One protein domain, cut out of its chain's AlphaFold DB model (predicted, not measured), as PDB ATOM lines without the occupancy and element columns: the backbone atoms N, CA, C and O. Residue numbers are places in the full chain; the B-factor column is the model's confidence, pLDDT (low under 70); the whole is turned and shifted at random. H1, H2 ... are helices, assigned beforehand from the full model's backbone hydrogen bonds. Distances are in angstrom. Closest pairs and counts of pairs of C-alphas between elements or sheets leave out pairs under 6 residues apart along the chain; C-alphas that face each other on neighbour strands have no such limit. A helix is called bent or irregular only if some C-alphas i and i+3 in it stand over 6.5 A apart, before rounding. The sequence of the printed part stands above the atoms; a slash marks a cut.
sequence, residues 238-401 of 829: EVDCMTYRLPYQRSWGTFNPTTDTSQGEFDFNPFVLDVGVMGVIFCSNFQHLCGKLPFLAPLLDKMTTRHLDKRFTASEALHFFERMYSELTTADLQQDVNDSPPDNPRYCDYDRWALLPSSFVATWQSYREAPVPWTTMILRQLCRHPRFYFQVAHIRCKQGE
ATOM      1  N   GLU A 238      -8.587   6.379 140.673       83.62
ATOM      2  CA  GLU A 238      -7.844   6.567 139.427       83.62
ATOM      3  C   GLU A 238      -6.354   6.862 139.652       83.62
ATOM      4  O   GLU A 238      -5.585   6.886 138.690       83.62
ATOM      5  N   VAL A 239      -5.941   7.133 140.894       83.06
ATOM      6  CA  VAL A 239      -4.545   7.440 141.219       83.06
ATOM      7  C   VAL A 239      -3.736   6.154 141.300       83.06
ATOM      8  O   VAL A 239      -4.032   5.260 142.090       83.06
ATOM      9  N   ASP A 240      -2.653   6.095 140.531       81.38
ATOM     10  CA  ASP A 240      -1.694   5.003 140.620       81.38
ATOM     11  C   ASP A 240      -0.890   5.086 141.930       81.38
ATOM     12  O   ASP A 240      -0.091   6.001 142.169       81.38
ATOM     13  N   CYS A 241      -1.093   4.088 142.788       80.50
ATOM     14  CA  CYS A 241      -0.434   3.976 144.081       80.50
ATOM     15  C   CYS A 241       1.091   3.819 143.968       80.50
ATOM     16  O   CYS A 241       1.811   4.188 144.895       80.50
ATOM     17  N   MET A 242       1.618   3.334 142.839       78.06
ATOM     18  CA  MET A 242       3.058   3.126 142.648       78.06
ATOM     19  C   MET A 242       3.795   4.429 142.312       78.06
ATOM     20  O   MET A 242       4.967   4.614 142.675       78.06
ATOM     21  N   THR A 243       3.107   5.381 141.686       80.19
ATOM     22  CA  THR A 243       3.667   6.672 141.259       80.19
ATOM     23  C   THR A 243       3.267   7.837 142.159       80.19
ATOM     24  O   THR A 243       3.956   8.854 142.155       80.19
ATOM     25  N   TYR A 244       2.255   7.679 143.016       85.19
ATOM     26  CA  TYR A 244       1.867   8.707 143.980       85.19
ATOM     27  C   TYR A 244       3.005   9.070 144.951       85.19
ATOM     28  O   TYR A 244       3.719   8.199 145.468       85.19
ATOM     29  N   ARG A 245       3.188  10.371 145.202       85.69
ATOM     30  CA  ARG A 245       4.241  10.913 146.068       85.69
ATOM     31  C   ARG A 245       3.676  11.921 147.058       85.69
ATOM     32  O   ARG A 245       2.851  12.761 146.709       85.69
ATOM     33  N   LEU A 246       4.150  11.848 148.298       79.88
ATOM     34  CA  LEU A 246       3.890  12.834 149.343       79.88
ATOM     35  C   LEU A 246       5.174  13.577 149.713       79.88
ATOM     36  O   LEU A 246       6.239  12.960 149.715       79.88
ATOM     37  N   PRO A 247       5.090  14.859 150.116       79.12
ATOM     38  CA  PRO A 247       6.250  15.600 150.602       79.12
ATOM     39  C   PRO A 247       6.913  14.888 151.782       79.12
ATOM     40  O   PRO A 247       6.219  14.440 152.701       79.12
ATOM     41  N   TYR A 248       8.247  14.826 151.794       75.38
ATOM     42  CA  TYR A 248       9.010  14.075 152.797       75.38
ATOM     43  C   TYR A 248       8.656  14.436 154.246       75.38
ATOM     44  O   TYR A 248       8.713  13.573 155.119       75.38
ATOM     45  N   GLN A 249       8.242  15.681 154.514       73.94
ATOM     46  CA  GLN A 249       7.887  16.163 155.851       73.94
ATOM     47  C   GLN A 249       6.739  15.353 156.460       73.94
ATOM     48  O   GLN A 249       6.681  15.198 157.673       73.94
ATOM     49  N   ARG A 250       5.850  14.786 155.629       74.62
ATOM     50  CA  ARG A 250       4.744  13.940 156.099       74.62
ATOM     51  C   ARG A 250       5.187  12.577 156.632       74.62
ATOM     52  O   ARG A 250       4.388  11.912 157.272       74.62
ATOM     53  N   SER A 251       6.430  12.166 156.387       74.69
ATOM     54  CA  SER A 251       7.001  10.955 156.992       74.69
ATOM     55  C   SER A 251       7.834  11.251 158.247       74.69
ATOM     56  O   SER A 251       8.362  10.331 158.863       74.69
ATOM     57  N   TRP A 252       7.989  12.515 158.658       69.81
ATOM     58  CA  TRP A 252       8.767  12.864 159.853       69.81
ATOM     59  C   TRP A 252       8.080  12.438 161.161       69.81
ATOM     60  O   TRP A 252       6.866  12.289 161.226       69.81
ATOM     61  N   GLY A 253       8.874  12.259 162.222       66.12
ATOM     62  CA  GLY A 253       8.399  11.837 163.545       66.12
ATOM     63  C   GLY A 253       8.496  10.324 163.759       66.12
ATOM     64  O   GLY A 253       9.423   9.675 163.272       66.12
ATOM     65  N   THR A 254       7.541   9.752 164.494       59.44
ATOM     66  CA  THR A 254       7.457   8.302 164.764       59.44
ATOM     67  C   THR A 254       7.060   7.477 163.530       59.44
ATOM     68  O   THR A 254       7.064   6.249 163.590       59.44
ATOM     69  N   PHE A 255       6.755   8.137 162.407       65.69
ATOM     70  CA  PHE A 255       6.184   7.542 161.196       65.69
ATOM     71  C   PHE A 255       7.210   7.043 160.162       65.69
ATOM     72  O   PHE A 255       6.822   6.319 159.251       65.69
ATOM     73  N   ASN A 256       8.510   7.349 160.300       71.94
ATOM     74  CA  ASN A 256       9.568   6.818 159.416       71.94
ATOM     75  C   ASN A 256      10.632   5.985 160.168       71.94
ATOM     76  O   ASN A 256      11.820   6.326 160.171       71.94
ATOM     77  N   PRO A 257      10.246   4.865 160.805       81.69
ATOM     78  CA  PRO A 257      11.203   3.934 161.400       81.69
ATOM     79  C   PRO A 257      12.077   3.213 160.355       81.69
ATOM     80  O   PRO A 257      13.138   2.701 160.705       81.69
ATOM     81  N   THR A 258      11.674   3.194 159.077       85.88
ATOM     82  CA  THR A 258      12.408   2.564 157.961       85.88
ATOM     83  C   THR A 258      13.604   3.376 157.491       85.88
ATOM     84  O   THR A 258      14.475   2.859 156.791       85.88
ATOM     85  N   THR A 259      13.682   4.647 157.887       85.25
ATOM     86  CA  THR A 259      14.682   5.617 157.431       85.25
ATOM     87  C   THR A 259      14.668   5.867 155.916       85.25
ATOM     88  O   THR A 259      15.680   6.296 155.351       85.25
ATOM     89  N   ASP A 260      13.522   5.641 155.263       86.38
ATOM     90  CA  ASP A 260      13.374   5.755 153.804       86.38
ATOM     91  C   ASP A 260      13.579   7.187 153.327       86.38
ATOM     92  O   ASP A 260      14.246   7.405 152.325       86.38
ATOM     93  N   THR A 261      13.082   8.164 154.091       83.06
ATOM     94  CA  THR A 261      13.324   9.591 153.840       83.06
ATOM     95  C   THR A 261      14.492  10.173 154.636       83.06
ATOM     96  O   THR A 261      14.643  11.387 154.694       83.06
ATOM     97  N   SER A 262      15.328   9.366 155.303       80.50
ATOM     98  CA  SER A 262      16.392   9.878 156.192       80.50
ATOM     99  C   SER A 262      17.691  10.276 155.484       80.50
ATOM    100  O   SER A 262      18.701  10.497 156.152       80.50
ATOM    101  N   GLN A 263      17.708  10.342 154.155       77.31
ATOM    102  CA  GLN A 263      18.886  10.696 153.360       77.31
ATOM    103  C   GLN A 263      18.630  11.941 152.501       77.31
ATOM    104  O   GLN A 263      19.316  12.146 151.502       77.31
ATOM    105  N   GLY A 264      17.656  12.770 152.887       67.44
ATOM    106  CA  GLY A 264      17.281  13.983 152.164       67.44
ATOM    107  C   GLY A 264      16.423  13.707 150.931       67.44
ATOM    108  O   GLY A 264      16.515  14.423 149.946       67.44
ATOM    109  N   GLU A 265      15.637  12.637 150.908       78.12
ATOM    110  CA  GLU A 265      14.557  12.463 149.934       78.12
ATOM    111  C   GLU A 265      13.595  13.671 149.978       78.12
ATOM    112  O   GLU A 265      13.309  14.194 151.054       78.12
ATOM    113  N   PHE A 266      13.124  14.141 148.816       73.25
ATOM    114  CA  PHE A 266      12.191  15.277 148.721       73.25
ATOM    115  C   PHE A 266      10.716  14.845 148.826       73.25
ATOM    116  O   PHE A 266       9.833  15.595 149.248       73.25
ATOM    117  N   ASP A 267      10.441  13.601 148.482       81.81
ATOM    118  CA  ASP A 267       9.134  12.996 148.598       81.81
ATOM    119  C   ASP A 267       9.278  11.508 148.926       81.81
ATOM    120  O   ASP A 267      10.385  10.979 149.064       81.81
ATOM    121  N   PHE A 268       8.152  10.840 149.137       86.88
ATOM    122  CA  PHE A 268       8.100   9.396 149.320       86.88
ATOM    123  C   PHE A 268       6.794   8.825 148.784       86.88
ATOM    124  O   PHE A 268       5.783   9.524 148.691       86.88
ATOM    125  N   ASN A 269       6.809   7.534 148.458       90.19
ATOM    126  CA  ASN A 269       5.593   6.783 148.179       90.19
ATOM    127  C   ASN A 269       5.001   6.267 149.510       90.19
ATOM    128  O   ASN A 269       5.673   5.475 150.180       90.19
ATOM    129  N   PRO A 270       3.777   6.677 149.905       89.62
ATOM    130  CA  PRO A 270       3.182   6.244 151.168       89.62
ATOM    131  C   PRO A 270       2.903   4.737 151.234       89.62
ATOM    132  O   PRO A 270       3.151   4.136 152.269       89.62
ATOM    133  N   PHE A 271       2.511   4.099 150.130       89.50
ATOM    134  CA  PHE A 271       2.231   2.658 150.092       89.50
ATOM    135  C   PHE A 271       3.500   1.817 150.282       89.50
ATOM    136  O   PHE A 271       3.496   0.798 150.969       89.50
ATOM    137  N   VAL A 272       4.617   2.261 149.699       92.00
ATOM    138  CA  VAL A 272       5.927   1.614 149.886       92.00
ATOM    139  C   VAL A 272       6.442   1.834 151.309       92.00
ATOM    140  O   VAL A 272       7.061   0.933 151.889       92.00
ATOM    141  N   LEU A 273       6.195   3.021 151.877       90.69
ATOM    142  CA  LEU A 273       6.539   3.326 153.263       90.69
ATOM    143  C   LEU A 273       5.758   2.422 154.223       90.69
ATOM    144  O   LEU A 273       6.382   1.810 155.081       90.69
ATOM    145  N   ASP A 274       4.448   2.267 154.037       90.06
ATOM    146  CA  ASP A 274       3.573   1.438 154.873       90.06
ATOM    147  C   ASP A 274       4.067  -0.011 155.003       90.06
ATOM    148  O   ASP A 274       4.203  -0.530 156.118       90.06
ATOM    149  N   VAL A 275       4.433  -0.650 153.884       92.44
ATOM    150  CA  VAL A 275       5.009  -2.008 153.901       92.44
ATOM    151  C   VAL A 275       6.353  -2.032 154.626       92.44
ATOM    152  O   VAL A 275       6.633  -2.952 155.397       92.44
ATOM    153  N   GLY A 276       7.179  -1.004 154.423       93.06
ATOM    154  CA  GLY A 276       8.442  -0.862 155.138       93.06
ATOM    155  C   GLY A 276       8.241  -0.741 156.647       93.06
ATOM    156  O   GLY A 276       8.912  -1.431 157.416       93.06
ATOM    157  N   VAL A 277       7.310   0.110 157.081       90.38
ATOM    158  CA  VAL A 277       6.987   0.338 158.494       90.38
ATOM    159  C   VAL A 277       6.473  -0.948 159.126       90.38
ATOM    160  O   VAL A 277       6.945  -1.324 160.199       90.38
ATOM    161  N   MET A 278       5.583  -1.668 158.441       90.62
ATOM    162  CA  MET A 278       5.130  -2.988 158.878       90.62
ATOM    163  C   MET A 278       6.292  -3.979 158.995       90.62
ATOM    164  O   MET A 278       6.413  -4.662 160.010       90.62
ATOM    165  N   GLY A 279       7.189  -4.016 158.006       93.81
ATOM    166  CA  GLY A 279       8.387  -4.851 158.044       93.81
ATOM    167  C   GLY A 279       9.280  -4.539 159.246       93.81
ATOM    168  O   GLY A 279       9.736  -5.453 159.925       93.81
ATOM    169  N   VAL A 280       9.490  -3.257 159.571       91.88
ATOM    170  CA  VAL A 280      10.268  -2.851 160.753       91.88
ATOM    171  C   VAL A 280       9.570  -3.264 162.045       91.88
ATOM    172  O   VAL A 280      10.233  -3.764 162.952       91.88
ATOM    173  N   ILE A 281       8.246  -3.127 162.123       89.12
ATOM    174  CA  ILE A 281       7.455  -3.588 163.269       89.12
ATOM    175  C   ILE A 281       7.601  -5.102 163.455       89.12
ATOM    176  O   ILE A 281       7.855  -5.557 164.573       89.12
ATOM    177  N   PHE A 282       7.489  -5.890 162.383       92.50
ATOM    178  CA  PHE A 282       7.729  -7.328 162.458       92.50
ATOM    179  C   PHE A 282       9.170  -7.643 162.842       92.50
ATOM    180  O   PHE A 282       9.393  -8.549 163.637       92.50
ATOM    181  N   CYS A 283      10.153  -6.879 162.363       92.69
ATOM    182  CA  CYS A 283      11.531  -7.061 162.791       92.69
ATOM    183  C   CYS A 283      11.687  -6.826 164.297       92.69
ATOM    184  O   CYS A 283      12.225  -7.685 164.990       92.69
ATOM    185  N   SER A 284      11.179  -5.709 164.820       89.00
ATOM    186  CA  SER A 284      11.265  -5.373 166.245       89.00
ATOM    187  C   SER A 284      10.629  -6.428 167.149       89.00
ATOM    188  O   SER A 284      11.133  -6.658 168.243       89.00
ATOM    189  N   ASN A 285       9.558  -7.082 166.696       87.50
ATOM    190  CA  ASN A 285       8.839  -8.061 167.508       87.50
ATOM    191  C   ASN A 285       9.278  -9.511 167.259       87.50
ATOM    192  O   ASN A 285       9.254 -10.302 168.192       87.50
ATOM    193  N   PHE A 286       9.688  -9.879 166.040       91.69
ATOM    194  CA  PHE A 286       9.767 -11.285 165.616       91.69
ATOM    195  C   PHE A 286      11.060 -11.677 164.886       91.69
ATOM    196  O   PHE A 286      11.249 -12.860 164.606       91.69
ATOM    197  N   GLN A 287      11.996 -10.759 164.596       92.62
ATOM    198  CA  GLN A 287      13.212 -11.128 163.840       92.62
ATOM    199  C   GLN A 287      14.083 -12.181 164.537       92.62
ATOM    200  O   GLN A 287      14.779 -12.942 163.867       92.62
ATOM    201  N   HIS A 288      14.029 -12.255 165.868       91.00
ATOM    202  CA  HIS A 288      14.769 -13.243 166.652       91.00
ATOM    203  C   HIS A 288      14.283 -14.682 166.414       91.00
ATOM    204  O   HIS A 288      15.028 -15.633 166.637       91.00
ATOM    205  N   LEU A 289      13.069 -14.847 165.882       93.19
ATOM    206  CA  LEU A 289      12.487 -16.143 165.557       93.19
ATOM    207  C   LEU A 289      12.957 -16.696 164.207       93.19
ATOM    208  O   LEU A 289      12.584 -17.815 163.877       93.19
ATOM    209  N   CYS A 290      13.792 -15.989 163.430       93.75
ATOM    210  CA  CYS A 290      14.240 -16.475 162.115       93.75
ATOM    211  C   CYS A 290      14.925 -17.852 162.190       93.75
ATOM    212  O   CYS A 290      14.748 -18.662 161.289       93.75
ATOM    213  N   GLY A 291      15.647 -18.169 163.272       91.56
ATOM    214  CA  GLY A 291      16.244 -19.502 163.455       91.56
ATOM    215  C   GLY A 291      15.222 -20.633 163.649       91.56
ATOM    216  O   GLY A 291      15.521 -21.786 163.350       91.56
ATOM    217  N   LYS A 292      14.020 -20.302 164.136       92.94
ATOM    218  CA  LYS A 292      12.897 -21.226 164.362       92.94
ATOM    219  C   LYS A 292      11.935 -21.266 163.169       92.94
ATOM    220  O   LYS A 292      11.472 -22.330 162.784       92.94
ATOM    221  N   LEU A 293      11.709 -20.114 162.540       94.81
ATOM    222  CA  LEU A 293      10.849 -19.913 161.376       94.81
ATOM    223  C   LEU A 293      11.674 -19.306 160.219       94.81
ATOM    224  O   LEU A 293      11.616 -18.093 159.988       94.81
ATOM    225  N   PRO A 294      12.448 -20.121 159.468       95.62
ATOM    226  CA  PRO A 294      13.417 -19.638 158.476       95.62
ATOM    227  C   PRO A 294      12.865 -18.691 157.410       95.62
ATOM    228  O   PRO A 294      13.565 -17.779 156.973       95.62
ATOM    229  N   PHE A 295      11.608 -18.871 156.994       96.50
ATOM    230  CA  PHE A 295      10.984 -18.043 155.956       96.50
ATOM    231  C   PHE A 295      10.745 -16.586 156.385       96.50
ATOM    232  O   PHE A 295      10.548 -15.729 155.522       96.50
ATOM    233  N   LEU A 296      10.808 -16.283 157.689       96.81
ATOM    234  CA  LEU A 296      10.733 -14.908 158.171       96.81
ATOM    235  C   LEU A 296      11.912 -14.074 157.660       96.81
ATOM    236  O   LEU A 296      11.715 -12.916 157.315       96.81
ATOM    237  N   ALA A 297      13.114 -14.642 157.529       96.75
ATOM    238  CA  ALA A 297      14.279 -13.889 157.058       96.75
ATOM    239  C   ALA A 297      14.079 -13.267 155.655       96.75
ATOM    240  O   ALA A 297      14.196 -12.043 155.543       96.75
ATOM    241  N   PRO A 298      13.725 -14.031 154.598       97.56
ATOM    242  CA  PRO A 298      13.460 -13.449 153.282       97.56
ATOM    243  C   PRO A 298      12.235 -12.524 153.252       97.56
ATOM    244  O   PRO A 298      12.270 -11.529 152.530       97.56
ATOM    245  N   LEU A 299      11.178 -12.804 154.027       97.81
ATOM    246  CA  LEU A 299      10.008 -11.922 154.123       97.81
ATOM    247  C   LEU A 299      10.393 -10.552 154.701       97.81
ATOM    248  O   LEU A 299      10.133  -9.518 154.088       97.81
ATOM    249  N   LEU A 300      11.052 -10.550 155.862       96.81
ATOM    250  CA  LEU A 300      11.427  -9.338 156.586       96.81
ATOM    251  C   LEU A 300      12.437  -8.492 155.803       96.81
ATOM    252  O   LEU A 300      12.282  -7.272 155.733       96.81
ATOM    253  N   ASP A 301      13.434  -9.110 155.165       95.94
ATOM    254  CA  ASP A 301      14.396  -8.379 154.330       95.94
ATOM    255  C   ASP A 301      13.727  -7.761 153.094       95.94
ATOM    256  O   ASP A 301      14.017  -6.614 152.754       95.94
ATOM    257  N   LYS A 302      12.776  -8.453 152.448       96.44
ATOM    258  CA  LYS A 302      12.033  -7.883 151.311       96.44
ATOM    259  C   LYS A 302      11.053  -6.788 151.697       96.44
ATOM    260  O   LYS A 302      10.835  -5.889 150.892       96.44
ATOM    261  N   MET A 303      10.490  -6.821 152.899       95.88
ATOM    262  CA  MET A 303       9.659  -5.723 153.398       95.88
ATOM    263  C   MET A 303      10.507  -4.520 153.833       95.88
ATOM    264  O   MET A 303      10.081  -3.386 153.662       95.88
ATOM    265  N   THR A 304      11.722  -4.736 154.350       94.56
ATOM    266  CA  THR A 304      12.578  -3.667 154.910       94.56
ATOM    267  C   THR A 304      13.752  -3.242 154.022       94.56
ATOM    268  O   THR A 304      14.565  -2.410 154.435       94.56
ATOM    269  N   THR A 305      13.847  -3.768 152.797       92.38
ATOM    270  CA  THR A 305      14.939  -3.448 151.865       92.38
ATOM    271  C   THR A 305      15.020  -1.948 151.575       92.38
ATOM    272  O   THR A 305      14.003  -1.255 151.450       92.38
ATOM    273  N   ARG A 306      16.252  -1.440 151.431       88.44
ATOM    274  CA  ARG A 306      16.517  -0.049 151.023       88.44
ATOM    275  C   ARG A 306      16.272   0.198 149.535       88.44
ATOM    276  O   ARG A 306      16.202   1.347 149.108       88.44
ATOM    277  N   HIS A 307      16.213  -0.868 148.742       89.50
ATOM    278  CA  HIS A 307      15.917  -0.800 147.320       89.50
ATOM    279  C   HIS A 307      14.401  -0.766 147.156       89.50
ATOM    280  O   HIS A 307      13.766  -1.809 147.047       89.50
ATOM    281  N   LEU A 308      13.828   0.440 147.227       90.50
ATOM    282  CA  LEU A 308      12.378   0.654 147.291       90.50
ATOM    283  C   LEU A 308      11.625   0.042 146.098       90.50
ATOM    284  O   LEU A 308      10.506  -0.424 146.262       90.50
ATOM    285  N   ASP A 309      12.264  -0.022 144.930       87.94
ATOM    286  CA  ASP A 309      11.777  -0.679 143.712       87.94
ATOM    287  C   ASP A 309      11.693  -2.212 143.820       87.94
ATOM    288  O   ASP A 309      10.995  -2.857 143.047       87.94
ATOM    289  N   LYS A 310      12.418  -2.804 144.773       91.19
ATOM    290  CA  LYS A 310      12.468  -4.250 145.038       91.19
ATOM    291  C   LYS A 310      11.746  -4.648 146.318       91.19
ATOM    292  O   LYS A 310      11.780  -5.835 146.671       91.19
ATOM    293  N   ARG A 311      11.196  -3.670 147.044       94.44
ATOM    294  CA  ARG A 311      10.404  -3.904 148.246       94.44
ATOM    295  C   ARG A 311       9.102  -4.568 147.837       94.44
ATOM    296  O   ARG A 311       8.536  -4.220 146.806       94.44
ATOM    297  N   PHE A 312       8.637  -5.511 148.645       95.06
ATOM    298  CA  PHE A 312       7.308  -6.061 148.430       95.06
ATOM    299  C   PHE A 312       6.239  -4.970 148.490       95.06
ATOM    300  O   PHE A 312       6.280  -4.074 149.331       95.06
ATOM    301  N   THR A 313       5.247  -5.093 147.621       92.19
ATOM    302  CA  THR A 313       3.915  -4.535 147.853       92.19
ATOM    303  C   THR A 313       3.220  -5.304 148.984       92.19
ATOM    304  O   THR A 313       3.604  -6.431 149.313       92.19
ATOM    305  N   ALA A 314       2.171  -4.730 149.580       90.31
ATOM    306  CA  ALA A 314       1.405  -5.415 150.627       90.31
ATOM    307  C   ALA A 314       0.861  -6.772 150.136       90.31
ATOM    308  O   ALA A 314       1.003  -7.785 150.818       90.31
ATOM    309  N   SER A 315       0.338  -6.816 148.906       90.19
ATOM    310  CA  SER A 315      -0.170  -8.041 148.282       90.19
ATOM    311  C   SER A 315       0.920  -9.087 148.038       90.19
ATOM    312  O   SER A 315       0.689 -10.267 148.284       90.19
ATOM    313  N   GLU A 316       2.114  -8.686 147.594       94.81
ATOM    314  CA  GLU A 316       3.239  -9.617 147.423       94.81
ATOM    315  C   GLU A 316       3.725 -10.180 148.760       94.81
ATOM    316  O   GLU A 316       4.005 -11.375 148.848       94.81
ATOM    317  N   ALA A 317       3.799  -9.347 149.804       96.06
ATOM    318  CA  ALA A 317       4.185  -9.784 151.142       96.06
ATOM    319  C   ALA A 317       3.165 -10.775 151.726       96.06
ATOM    320  O   ALA A 317       3.563 -11.826 152.233       96.06
ATOM    321  N   LEU A 318       1.864 -10.484 151.597       94.50
ATOM    322  CA  LEU A 318       0.784 -11.379 152.015       94.50
ATOM    323  C   LEU A 318       0.824 -12.699 151.237       94.50
ATOM    324  O   LEU A 318       0.835 -13.763 151.847       94.50
ATOM    325  N   HIS A 319       0.926 -12.645 149.908       95.31
ATOM    326  CA  HIS A 319       0.985 -13.845 149.075       95.31
ATOM    327  C   HIS A 319       2.214 -14.708 149.392       95.31
ATOM    328  O   HIS A 319       2.116 -15.933 149.496       95.31
ATOM    329  N   PHE A 320       3.378 -14.076 149.583       97.31
ATOM    330  CA  PHE A 320       4.585 -14.768 150.020       97.31
ATOM    331  C   PHE A 320       4.355 -15.458 151.365       97.31
ATOM    332  O   PHE A 320       4.661 -16.641 151.498       97.31
ATOM    333  N   PHE A 321       3.804 -14.735 152.343       97.12
ATOM    334  CA  PHE A 321       3.523 -15.264 153.671       97.12
ATOM    335  C   PHE A 321       2.553 -16.443 153.619       97.12
ATOM    336  O   PHE A 321       2.871 -17.489 154.166       97.12
ATOM    337  N   GLU A 322       1.416 -16.318 152.933       96.25
ATOM    338  CA  GLU A 322       0.396 -17.372 152.848       96.25
ATOM    339  C   GLU A 322       0.935 -18.641 152.189       96.25
ATOM    340  O   GLU A 322       0.682 -19.747 152.674       96.25
ATOM    341  N   ARG A 323       1.746 -18.491 151.135       97.44
ATOM    342  CA  ARG A 323       2.433 -19.624 150.512       97.44
ATOM    343  C   ARG A 323       3.348 -20.322 151.516       97.44
ATOM    344  O   ARG A 323       3.199 -21.522 151.719       97.44
ATOM    345  N   MET A 324       4.246 -19.585 152.173       96.88
ATOM    346  CA  MET A 324       5.183 -20.179 153.137       96.88
ATOM    347  C   MET A 324       4.460 -20.766 154.355       96.88
ATOM    348  O   MET A 324       4.842 -21.821 154.847       96.88
ATOM    349  N   TYR A 325       3.393 -20.116 154.816       95.44
ATOM    350  CA  TYR A 325       2.563 -20.576 155.924       95.44
ATOM    351  C   TYR A 325       1.904 -21.925 155.612       95.44
ATOM    352  O   TYR A 325       1.868 -22.801 156.472       95.44
ATOM    353  N   SER A 326       1.438 -22.127 154.374       95.62
ATOM    354  CA  SER A 326       0.831 -23.394 153.937       95.62
ATOM    355  C   SER A 326       1.808 -24.578 153.887       95.62
ATOM    356  O   SER A 326       1.376 -25.729 153.896       95.62
ATOM    357  N   GLU A 327       3.114 -24.302 153.854       95.69
ATOM    358  CA  GLU A 327       4.178 -25.311 153.836       95.69
ATOM    359  C   GLU A 327       4.614 -25.742 155.251       95.69
ATOM    360  O   GLU A 327       5.346 -26.724 155.391       95.69
ATOM    361  N   LEU A 328       4.170 -25.039 156.303       95.69
ATOM    362  CA  LEU A 328       4.528 -25.347 157.690       95.69
ATOM    363  C   LEU A 328       3.791 -26.584 158.206       95.69
ATOM    364  O   LEU A 328       2.589 -26.768 158.005       95.69
ATOM    365  N   THR A 329       4.507 -27.419 158.954       96.38
ATOM    366  CA  THR A 329       3.916 -28.573 159.630       96.38
ATOM    367  C   THR A 329       3.253 -28.169 160.946       96.38
ATOM    368  O   THR A 329       3.556 -27.136 161.545       96.38
ATOM    369  N   THR A 330       2.391 -29.038 161.480       94.75
ATOM    370  CA  THR A 330       1.838 -28.862 162.832       94.75
ATOM    371  C   THR A 330       2.934 -28.741 163.895       94.75
ATOM    372  O   THR A 330       2.749 -28.022 164.872       94.75
ATOM    373  N   ALA A 331       4.075 -29.417 163.716       95.19
ATOM    374  CA  ALA A 331       5.196 -29.327 164.648       95.19
ATOM    375  C   ALA A 331       5.844 -27.934 164.625       95.19
ATOM    376  O   ALA A 331       6.128 -27.392 165.691       95.19
ATOM    377  N   ASP A 332       5.995 -27.334 163.441       94.69
ATOM    378  CA  ASP A 332       6.518 -25.970 163.289       94.69
ATOM    379  C   ASP A 332       5.583 -24.952 163.953       94.69
ATOM    380  O   ASP A 332       6.021 -24.091 164.711       94.69
ATOM    381  N   LEU A 333       4.269 -25.099 163.746       95.06
ATOM    382  CA  LEU A 333       3.252 -24.233 164.353       95.06
ATOM    383  C   LEU A 333       3.213 -24.334 165.888       95.06
ATOM    384  O   LEU A 333       2.921 -23.346 166.562       95.06
ATOM    385  N   GLN A 334       3.500 -25.513 166.446       95.06
ATOM    386  CA  GLN A 334       3.473 -25.785 167.891       95.06
ATOM    387  C   GLN A 334       4.796 -25.484 168.609       95.06
ATOM    388  O   GLN A 334       4.892 -25.671 169.830       95.06
ATOM    389  N   GLN A 335       5.810 -25.024 167.877       94.50
ATOM    390  CA  GLN A 335       7.107 -24.678 168.438       94.50
ATOM    391  C   GLN A 335       6.989 -23.527 169.445       94.50
ATOM    392  O   GLN A 335       6.263 -22.555 169.224       94.50
ATOM    393  N   ASP A 336       7.734 -23.633 170.547       93.44
ATOM    394  CA  ASP A 336       7.793 -22.588 171.566       93.44
ATOM    395  C   ASP A 336       8.562 -21.361 171.059       93.44
ATOM    396  O   ASP A 336       9.673 -21.487 170.531       93.44
ATOM    397  N   VAL A 337       8.007 -20.170 171.281       90.75
ATOM    398  CA  VAL A 337       8.593 -18.873 170.883       90.75
ATOM    399  C   VAL A 337       8.904 -17.959 172.072       90.75
ATOM    400  O   VAL A 337       9.147 -16.776 171.881       90.75
ATOM    401  N   ASN A 338       8.974 -18.512 173.289       80.50
ATOM    402  CA  ASN A 338       9.292 -17.795 174.539       80.50
ATOM    403  C   ASN A 338      10.726 -17.230 174.613       80.50
ATOM    404  O   ASN A 338      11.207 -16.907 175.701       80.50
ATOM    405  N   ASP A 339      11.440 -17.150 173.493       72.75
ATOM    406  CA  ASP A 339      12.768 -16.563 173.482       72.75
ATOM    407  C   ASP A 339      12.604 -15.066 173.730       72.75
ATOM    408  O   ASP A 339      11.982 -14.358 172.938       72.75
ATOM    409  N   SER A 340      13.154 -14.566 174.834       66.50
ATOM    410  CA  SER A 340      13.247 -13.123 175.017       66.50
ATOM    411  C   SER A 340      14.011 -12.540 173.826       66.50
ATOM    412  O   SER A 340      15.082 -13.067 173.492       66.50
ATOM    413  N   PRO A 341      13.519 -11.465 173.185       64.38
ATOM    414  CA  PRO A 341      14.295 -10.803 172.155       64.38
ATOM    415  C   PRO A 341      15.653 -10.411 172.768       64.38
ATOM    416  O   PRO A 341      15.669  -9.816 173.850       64.38
ATOM    417  N   PRO A 342      16.793 -10.764 172.140       60.91
ATOM    418  CA  PRO A 342      18.099 -10.286 172.596       60.91
ATOM    419  C   PRO A 342      18.083  -8.753 172.619       60.91
ATOM    420  O   PRO A 342      17.346  -8.185 171.816       60.91
ATOM    421  N   ASP A 343      18.857  -8.113 173.512       64.31
ATOM    422  CA  ASP A 343      18.986  -6.648 173.696       64.31
ATOM    423  C   ASP A 343      18.584  -5.850 172.443       64.31
ATOM    424  O   ASP A 343      19.408  -5.649 171.554       64.31
ATOM    425  N   ASN A 344      17.296  -5.480 172.366       63.66
ATOM    426  CA  ASN A 344      16.519  -5.165 171.155       63.66
ATOM    427  C   ASN A 344      17.341  -4.519 170.013       63.66
ATOM    428  O   ASN A 344      17.399  -3.285 169.914       63.66
ATOM    429  N   PRO A 345      18.002  -5.318 169.149       74.06
ATOM    430  CA  PRO A 345      18.896  -4.774 168.148       74.06
ATOM    431  C   PRO A 345      18.060  -4.120 167.056       74.06
ATOM    432  O   PRO A 345      17.036  -4.653 166.617       74.06
ATOM    433  N   ARG A 346      18.512  -2.955 166.578       81.69
ATOM    434  CA  ARG A 346      17.864  -2.285 165.445       81.69
ATOM    435  C   ARG A 346      17.773  -3.264 164.278       81.69
ATOM    436  O   ARG A 346      18.732  -3.977 163.996       81.69
ATOM    437  N   TYR A 347      16.648  -3.257 163.563       86.62
ATOM    438  CA  TYR A 347      16.412  -4.205 162.468       86.62
ATOM    439  C   TYR A 347      17.521  -4.188 161.397       86.62
ATOM    440  O   TYR A 347      17.794  -5.209 160.772       86.62
ATOM    441  N   CYS A 348      18.187  -3.049 161.190       83.75
ATOM    442  CA  CYS A 348      19.284  -2.913 160.234       83.75
ATOM    443  C   CYS A 348      20.612  -3.540 160.693       83.75
ATOM    444  O   CYS A 348      21.496  -3.727 159.861       83.75
ATOM    445  N   ASP A 349      20.753  -3.842 161.986       84.31
ATOM    446  CA  ASP A 349      21.986  -4.355 162.595       84.31
ATOM    447  C   ASP A 349      21.897  -5.868 162.901       84.31
ATOM    448  O   ASP A 349      22.901  -6.490 163.244       84.31
ATOM    449  N   TYR A 350      20.707  -6.469 162.786       88.38
ATOM    450  CA  TYR A 350      20.462  -7.873 163.119       88.38
ATOM    451  C   TYR A 350      20.658  -8.799 161.906       88.38
ATOM    452  O   TYR A 350      19.948  -8.676 160.905       88.38
ATOM    453  N   ASP A 351      21.581  -9.765 161.999       90.56
ATOM    454  CA  ASP A 351      21.780 -10.774 160.948       90.56
ATOM    455  C   ASP A 351      20.759 -11.915 161.071       90.56
ATOM    456  O   ASP A 351      21.007 -12.947 161.699       90.56
ATOM    457  N   ARG A 352      19.605 -11.736 160.418       92.62
ATOM    458  CA  ARG A 352      18.504 -12.719 160.353       92.62
ATOM    459  C   ARG A 352      18.907 -14.066 159.747       92.62
ATOM    460  O   ARG A 352      18.196 -15.051 159.924       92.62
ATOM    461  N   TRP A 353      20.035 -14.120 159.042       94.62
ATOM    462  CA  TRP A 353      20.477 -15.292 158.291       94.62
ATOM    463  C   TRP A 353      21.524 -16.125 159.035       94.62
ATOM    464  O   TRP A 353      21.828 -17.232 158.597       94.62
ATOM    465  N   ALA A 354      22.062 -15.628 160.155       91.81
ATOM    466  CA  ALA A 354      23.197 -16.238 160.857       91.81
ATOM    467  C   ALA A 354      22.920 -17.659 161.379       91.81
ATOM    468  O   ALA A 354      23.832 -18.480 161.441       91.81
ATOM    469  N   LEU A 355      21.669 -17.949 161.748       90.75
ATOM    470  CA  LEU A 355      21.249 -19.241 162.301       90.75
ATOM    471  C   LEU A 355      20.620 -20.174 161.252       90.75
ATOM    472  O   LEU A 355      20.148 -21.254 161.603       90.75
ATOM    473  N   LEU A 356      20.580 -19.770 159.976       94.88
ATOM    474  CA  LEU A 356      19.883 -20.519 158.930       94.88
ATOM    475  C   LEU A 356      20.795 -21.552 158.246       94.88
ATOM    476  O   LEU A 356      21.977 -21.279 158.022       94.88
ATOM    477  N   PRO A 357      20.264 -22.721 157.832       95.00
ATOM    478  CA  PRO A 357      21.036 -23.712 157.085       95.00
ATOM    479  C   PRO A 357      21.575 -23.154 155.761       95.00
ATOM    480  O   PRO A 357      20.841 -22.513 155.008       95.00
ATOM    481  N   SER A 358      22.824 -23.471 155.404       93.94
ATOM    482  CA  SER A 358      23.469 -22.952 154.185       93.94
ATOM    483  C   SER A 358      22.699 -23.257 152.893       93.94
ATOM    484  O   SER A 358      22.718 -22.452 151.964       93.94
ATOM    485  N   SER A 359      21.995 -24.392 152.825       94.56
ATOM    486  CA  SER A 359      21.130 -24.749 151.690       94.56
ATOM    487  C   SER A 359      19.921 -23.817 151.556       94.56
ATOM    488  O   SER A 359      19.555 -23.426 150.445       94.56
ATOM    489  N   PHE A 360      19.331 -23.411 152.682       95.06
ATOM    490  CA  PHE A 360      18.246 -22.435 152.717       95.06
ATOM    491  C   PHE A 360      18.753 -21.052 152.297       95.06
ATOM    492  O   PHE A 360      18.165 -20.422 151.420       95.06
ATOM    493  N   VAL A 361      19.894 -20.620 152.851       95.00
ATOM    494  CA  VAL A 361      20.535 -19.345 152.486       95.00
ATOM    495  C   VAL A 361      20.812 -19.286 150.983       95.00
ATOM    496  O   VAL A 361      20.469 -18.297 150.345       95.00
ATOM    497  N   ALA A 362      21.356 -20.356 150.393       93.88
ATOM    498  CA  ALA A 362      21.625 -20.419 148.955       93.88
ATOM    499  C   ALA A 362      20.350 -20.285 148.103       93.88
ATOM    500  O   ALA A 362      20.366 -19.598 147.083       93.88
ATOM    501  N   THR A 363      19.244 -20.895 148.539       95.69
ATOM    502  CA  THR A 363      17.951 -20.854 147.832       95.69
ATOM    503  C   THR A 363      17.356 -19.444 147.814       95.69
ATOM    504  O   THR A 363      16.839 -18.999 146.791       95.69
ATOM    505  N   TRP A 364      17.469 -18.715 148.926       95.62
ATOM    506  CA  TRP A 364      16.843 -17.402 149.115       95.62
ATOM    507  C   TRP A 364      17.830 -16.233 149.055       95.62
ATOM    508  O   TRP A 364      17.503 -15.115 149.445       95.62
ATOM    509  N   GLN A 365      19.037 -16.454 148.534       92.81
ATOM    510  CA  GLN A 365      20.119 -15.468 148.549       92.81
ATOM    511  C   GLN A 365      19.744 -14.134 147.876       92.81
ATOM    512  O   GLN A 365      20.240 -13.085 148.281       92.81
ATOM    513  N   SER A 366      18.858 -14.146 146.875       92.62
ATOM    514  CA  SER A 366      18.375 -12.937 146.185       92.62
ATOM    515  C   SER A 366      17.409 -12.076 147.018       92.62
ATOM    516  O   SER A 366      17.103 -10.945 146.628       92.62
ATOM    517  N   TYR A 367      16.927 -12.597 148.148       94.75
ATOM    518  CA  TYR A 367      16.046 -11.903 149.089       94.75
ATOM    519  C   TYR A 367      16.820 -11.231 150.219       94.75
ATOM    520  O   TYR A 367      16.284 -10.328 150.851       94.75
ATOM    521  N   ARG A 368      18.068 -11.649 150.452       92.44
ATOM    522  CA  ARG A 368      18.913 -11.132 151.524       92.44
ATOM    523  C   ARG A 368      19.277  -9.671 151.279       92.44
ATOM    524  O   ARG A 368      19.885  -9.334 150.261       92.44
ATOM    525  N   GLU A 369      18.954  -8.818 152.241       89.00
ATOM    526  CA  GLU A 369      19.347  -7.414 152.230       89.00
ATOM    527  C   GLU A 369      20.839  -7.306 152.575       89.00
ATOM    528  O   GLU A 369      21.329  -7.869 153.557       89.00
ATOM    529  N   ALA A 370      21.598  -6.592 151.745       84.88
ATOM    530  CA  ALA A 370      23.017  -6.383 152.007       84.88
ATOM    531  C   ALA A 370      23.215  -5.436 153.210       84.88
ATOM    532  O   ALA A 370      22.371  -4.572 153.449       84.88
ATOM    533  N   PRO A 371      24.351  -5.488 153.927       83.62
ATOM    534  CA  PRO A 371      24.657  -4.517 154.979       83.62
ATOM    535  C   PRO A 371      24.552  -3.072 154.478       83.62
ATOM    536  O   PRO A 371      24.811  -2.795 153.300       83.62
ATOM    537  N   VAL A 372      24.156  -2.146 155.356       82.31
ATOM    538  CA  VAL A 372      24.037  -0.726 154.999       82.31
ATOM    539  C   VAL A 372      25.425  -0.192 154.619       82.31
ATOM    540  O   VAL A 372      26.351  -0.303 155.425       82.31
ATOM    541  N   PRO A 373      25.611   0.397 153.421       85.00
ATOM    542  CA  PRO A 373      26.897   0.961 153.042       85.00
ATOM    543  C   PRO A 373      27.320   2.060 154.020       85.00
ATOM    544  O   PRO A 373      26.506   2.893 154.428       85.00
ATOM    545  N   TRP A 374      28.608   2.111 154.358       82.31
ATOM    546  CA  TRP A 374      29.146   3.120 155.279       82.31
ATOM    547  C   TRP A 374      28.864   4.556 154.801       82.31
ATOM    548  O   TRP A 374      28.582   5.438 155.611       82.31
ATOM    549  N   THR A 375      28.854   4.786 153.484       81.19
ATOM    550  CA  THR A 375      28.494   6.073 152.870       81.19
ATOM    551  C   THR A 375      27.052   6.475 153.183       81.19
ATOM    552  O   THR A 375      26.804   7.620 153.555       81.19
ATOM    553  N   THR A 376      26.105   5.534 153.112       81.75
ATOM    554  CA  THR A 376      24.698   5.743 153.488       81.75
ATOM    555  C   THR A 376      24.566   6.017 154.985       81.75
ATOM    556  O   THR A 376      23.804   6.898 155.377       81.75
ATOM    557  N   MET A 377      25.330   5.325 155.837       82.12
ATOM    558  CA  MET A 377      25.329   5.594 157.282       82.12
ATOM    559  C   MET A 377      25.811   7.014 157.596       82.12
ATOM    560  O   MET A 377      25.172   7.711 158.383       82.12
ATOM    561  N   ILE A 378      26.891   7.465 156.948       77.38
ATOM    562  CA  ILE A 378      27.375   8.845 157.073       77.38
ATOM    563  C   ILE A 378      26.319   9.822 156.571       77.38
ATOM    564  O   ILE A 378      26.020  10.787 157.267       77.38
ATOM    565  N   LEU A 379      25.706   9.567 155.411       76.81
ATOM    566  CA  LEU A 379      24.676  10.442 154.860       76.81
ATOM    567  C   LEU A 379      23.468  10.564 155.797       76.81
ATOM    568  O   LEU A 379      23.031  11.680 156.062       76.81
ATOM    569  N   ARG A 380      22.979   9.452 156.359       82.12
ATOM    570  CA  ARG A 380      21.911   9.450 157.375       82.12
ATOM    571  C   ARG A 380      22.331  10.216 158.624       82.12
ATOM    572  O   ARG A 380      21.552  11.001 159.150       82.12
ATOM    573  N   GLN A 381      23.564  10.024 159.092       77.19
ATOM    574  CA  GLN A 381      24.083  10.725 160.264       77.19
ATOM    575  C   GLN A 381      24.211  12.235 160.024       77.19
ATOM    576  O   GLN A 381      23.895  13.014 160.918       77.19
ATOM    577  N   LEU A 382      24.617  12.653 158.824       70.00
ATOM    578  CA  LEU A 382      24.604  14.055 158.413       70.00
ATOM    579  C   LEU A 382      23.160  14.569 158.367       70.00
ATOM    580  O   LEU A 382      22.854  15.560 159.023       70.00
ATOM    581  N   CYS A 383      22.255  13.853 157.695       70.25
ATOM    582  CA  CYS A 383      20.841  14.211 157.543       70.25
ATOM    583  C   CYS A 383      20.031  14.172 158.852       70.25
ATOM    584  O   CYS A 383      18.951  14.747 158.909       70.25
ATOM    585  N   ARG A 384      20.543  13.590 159.946       67.38
ATOM    586  CA  ARG A 384      19.966  13.798 161.291       67.38
ATOM    587  C   ARG A 384      20.030  15.256 161.726       67.38
ATOM    588  O   ARG A 384      19.228  15.686 162.548       67.38
ATOM    589  N   HIS A 385      20.981  16.019 161.195       61.47
ATOM    590  CA  HIS A 385      20.998  17.455 161.374       61.47
ATOM    591  C   HIS A 385      20.074  18.089 160.322       61.47
ATOM    592  O   HIS A 385      20.380  17.977 159.130       61.47
ATOM    593  N   PRO A 386      19.020  18.839 160.720       57.00
ATOM    594  CA  PRO A 386      18.076  19.442 159.771       57.00
ATOM    595  C   PRO A 386      18.767  20.197 158.627       57.00
ATOM    596  O   PRO A 386      18.386  20.093 157.473       57.00
ATOM    597  N   ARG A 387      19.887  20.860 158.924       49.22
ATOM    598  CA  ARG A 387      20.729  21.605 157.978       49.22
ATOM    599  C   ARG A 387      21.252  20.773 156.805       49.22
ATOM    600  O   ARG A 387      21.161  21.216 155.668       49.22
ATOM    601  N   PHE A 388      21.820  19.600 157.080       54.41
ATOM    602  CA  PHE A 388      22.327  18.708 156.035       54.41
ATOM    603  C   PHE A 388      21.176  17.991 155.341       54.41
ATOM    604  O   PHE A 388      21.246  17.800 154.135       54.41
ATOM    605  N   TYR A 389      20.101  17.675 156.070       61.06
ATOM    606  CA  TYR A 389      18.884  17.142 155.468       61.06
ATOM    607  C   TYR A 389      18.355  18.081 154.390       61.06
ATOM    608  O   TYR A 389      18.202  17.671 153.249       61.06
ATOM    609  N   PHE A 390      18.137  19.357 154.725       54.50
ATOM    610  CA  PHE A 390      17.639  20.353 153.784       54.50
ATOM    611  C   PHE A 390      18.622  20.614 152.647       54.50
ATOM    612  O   PHE A 390      18.184  20.810 151.527       54.50
ATOM    613  N   GLN A 391      19.936  20.581 152.882       55.38
ATOM    614  CA  GLN A 391      20.920  20.712 151.802       55.38
ATOM    615  C   GLN A 391      20.892  19.520 150.849       55.38
ATOM    616  O   GLN A 391      20.892  19.720 149.641       55.38
ATOM    617  N   VAL A 392      20.838  18.293 151.365       58.75
ATOM    618  CA  VAL A 392      20.768  17.083 150.540       58.75
ATOM    619  C   VAL A 392      19.418  17.003 149.830       58.75
ATOM    620  O   VAL A 392      19.395  16.743 148.631       58.75
ATOM    621  N   ALA A 393      18.323  17.334 150.515       56.34
ATOM    622  CA  ALA A 393      16.992  17.461 149.933       56.34
ATOM    623  C   ALA A 393      16.921  18.570 148.898       56.34
ATOM    624  O   ALA A 393      16.303  18.373 147.870       56.34
ATOM    625  N   HIS A 394      17.600  19.696 149.096       52.34
ATOM    626  CA  HIS A 394      17.679  20.765 148.109       52.34
ATOM    627  C   HIS A 394      18.579  20.394 146.925       52.34
ATOM    628  O   HIS A 394      18.258  20.753 145.804       52.34
ATOM    629  N   ILE A 395      19.671  19.650 147.126       54.41
ATOM    630  CA  ILE A 395      20.503  19.111 146.037       54.41
ATOM    631  C   ILE A 395      19.699  18.093 145.217       54.41
ATOM    632  O   ILE A 395      19.717  18.153 143.992       54.41
ATOM    633  N   ARG A 396      18.943  17.213 145.880       54.78
ATOM    634  CA  ARG A 396      18.033  16.246 145.246       54.78
ATOM    635  C   ARG A 396      16.795  16.918 144.634       54.78
ATOM    636  O   ARG A 396      16.332  16.493 143.592       54.78
ATOM    637  N   CYS A 397      16.306  18.016 145.205       45.31
ATOM    638  CA  CYS A 397      15.213  18.836 144.669       45.31
ATOM    639  C   CYS A 397      15.684  19.739 143.519       45.31
ATOM    640  O   CYS A 397      14.922  20.016 142.607       45.31
ATOM    641  N   LYS A 398      16.960  20.145 143.489       43.22
ATOM    642  CA  LYS A 398      17.596  20.762 142.316       43.22
ATOM    643  C   LYS A 398      17.829  19.761 141.184       43.22
ATOM    644  O   LYS A 398      17.957  20.186 140.045       43.22
ATOM    645  N   GLN A 399      17.801  18.455 141.463       43.16
ATOM    646  CA  GLN A 399      17.567  17.435 140.427       43.16
ATOM    647  C   GLN A 399      16.087  17.359 139.988       43.16
ATOM    648  O   GLN A 399      15.764  16.548 139.128       43.16
ATOM    649  N   GLY A 400      15.215  18.184 140.581       37.88
ATOM    650  CA  GLY A 400      13.820  18.436 140.216       37.88
ATOM    651  C   GLY A 400      13.602  19.748 139.442       37.88
ATOM    652  O   GLY A 400      12.456  20.108 139.175       37.88
ATOM    653  N   GLU A 401      14.664  20.439 138.994       42.56
ATOM    654  CA  GLU A 401      14.571  20.943 137.618       42.56
ATOM    655  C   GLU A 401      14.326  19.701 136.765       42.56
ATOM    656  O   GLU A 401      15.085  18.742 136.942       42.56
TER     657      GLU A 401
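Overview. This is residues 238 to 401 of the 829 residues of the protein "Protein kinase domain-containing protein" of Gymnopilus dilepis (UniProt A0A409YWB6). Three helices, H2, H3 and H4, run side by side in alternating directions and make the core of the model, with H3 between the other two along the chain. H5 and H6 lie toward one end of the longest axis, while the short H1 and the corner made by H7 and H8 lie toward the other; much of the rest is long loops. The printed part has 164 residues, with eight named helices, H1 to H8 in chain order, and no named strand; the class is all helix, though under half of the residues, 81 of 164, are in named elements. The whole is compact, with a radius of gyration of the C-alphas of 17.5 A, and the C-alphas span 56 by 41 by 28 A.

Along the chain. The printed part begins at Glu 238, and H1 is residues 248 to 251, with C-alpha 248 at (9.010, 14.075, 152.797). H2, residues 270 to 291, is the longest helix at 31.4 A. It has a kink of 66 degrees near residue 285 and is irregular, with C-alphas 285 and 288 7.9 A apart. H3 is residues 296 to 304, 11.8 A, and H4 is residues 314 to 326, 18.3 A. H5 is residues 330 to 333 and H6 residues 358 to 363. H7, residues 374 to 383, measures 14.0 A, and H8, residues 386 to 398, measures 17.5 A and ends with C-alpha 398 at (17.596, 20.762, 142.316).

Arrangement. H2 and H3 form a helical hairpin; they touch, with the closest C-alphas, those of Gly 279 and Met 303, 4.9 A apart, at a shallow tilt of 26 degrees, opposite ways. H3 and H4 form another; H4 touches H3 with residues 317 to 321 alone, the closest C-alphas being those of Leu 299 and Ala 317 at 6.9 A, at a shallow tilt of 1 degree, opposite ways. H2 and H4 are close but not clearly touching, with the closest C-alphas, Val 275 and Ala 314, at 5.9 A. H1, H5 and H6 touch no helix. H7 and H8 touch only at the corner by their link, with the C-alphas of Cys 383 and Tyr 389 closest at 4.1 A, about perpendicular at 72 degrees, only just. Residues 246 to 247 pair antiparallel with residues 267 to 268. In H3, H4, H6, H7 and H8 every O i to N i+4 pair is within hydrogen-bond range, in H2 14 of 18; H1 and H5 are too short for such a pair.

Size, cuts and confidence. The two C-alphas farthest apart, those of Ala 331 and Glu 401, are 57.8 A apart. The printed part has no cut. The links H1 to H2 and H5 to H6 are long, with 18 and 24 residues. The mean pLDDT of the printed part is 83.4; residues 252 to 255, 264, 340 to 344 and 384 to 401 are under 70.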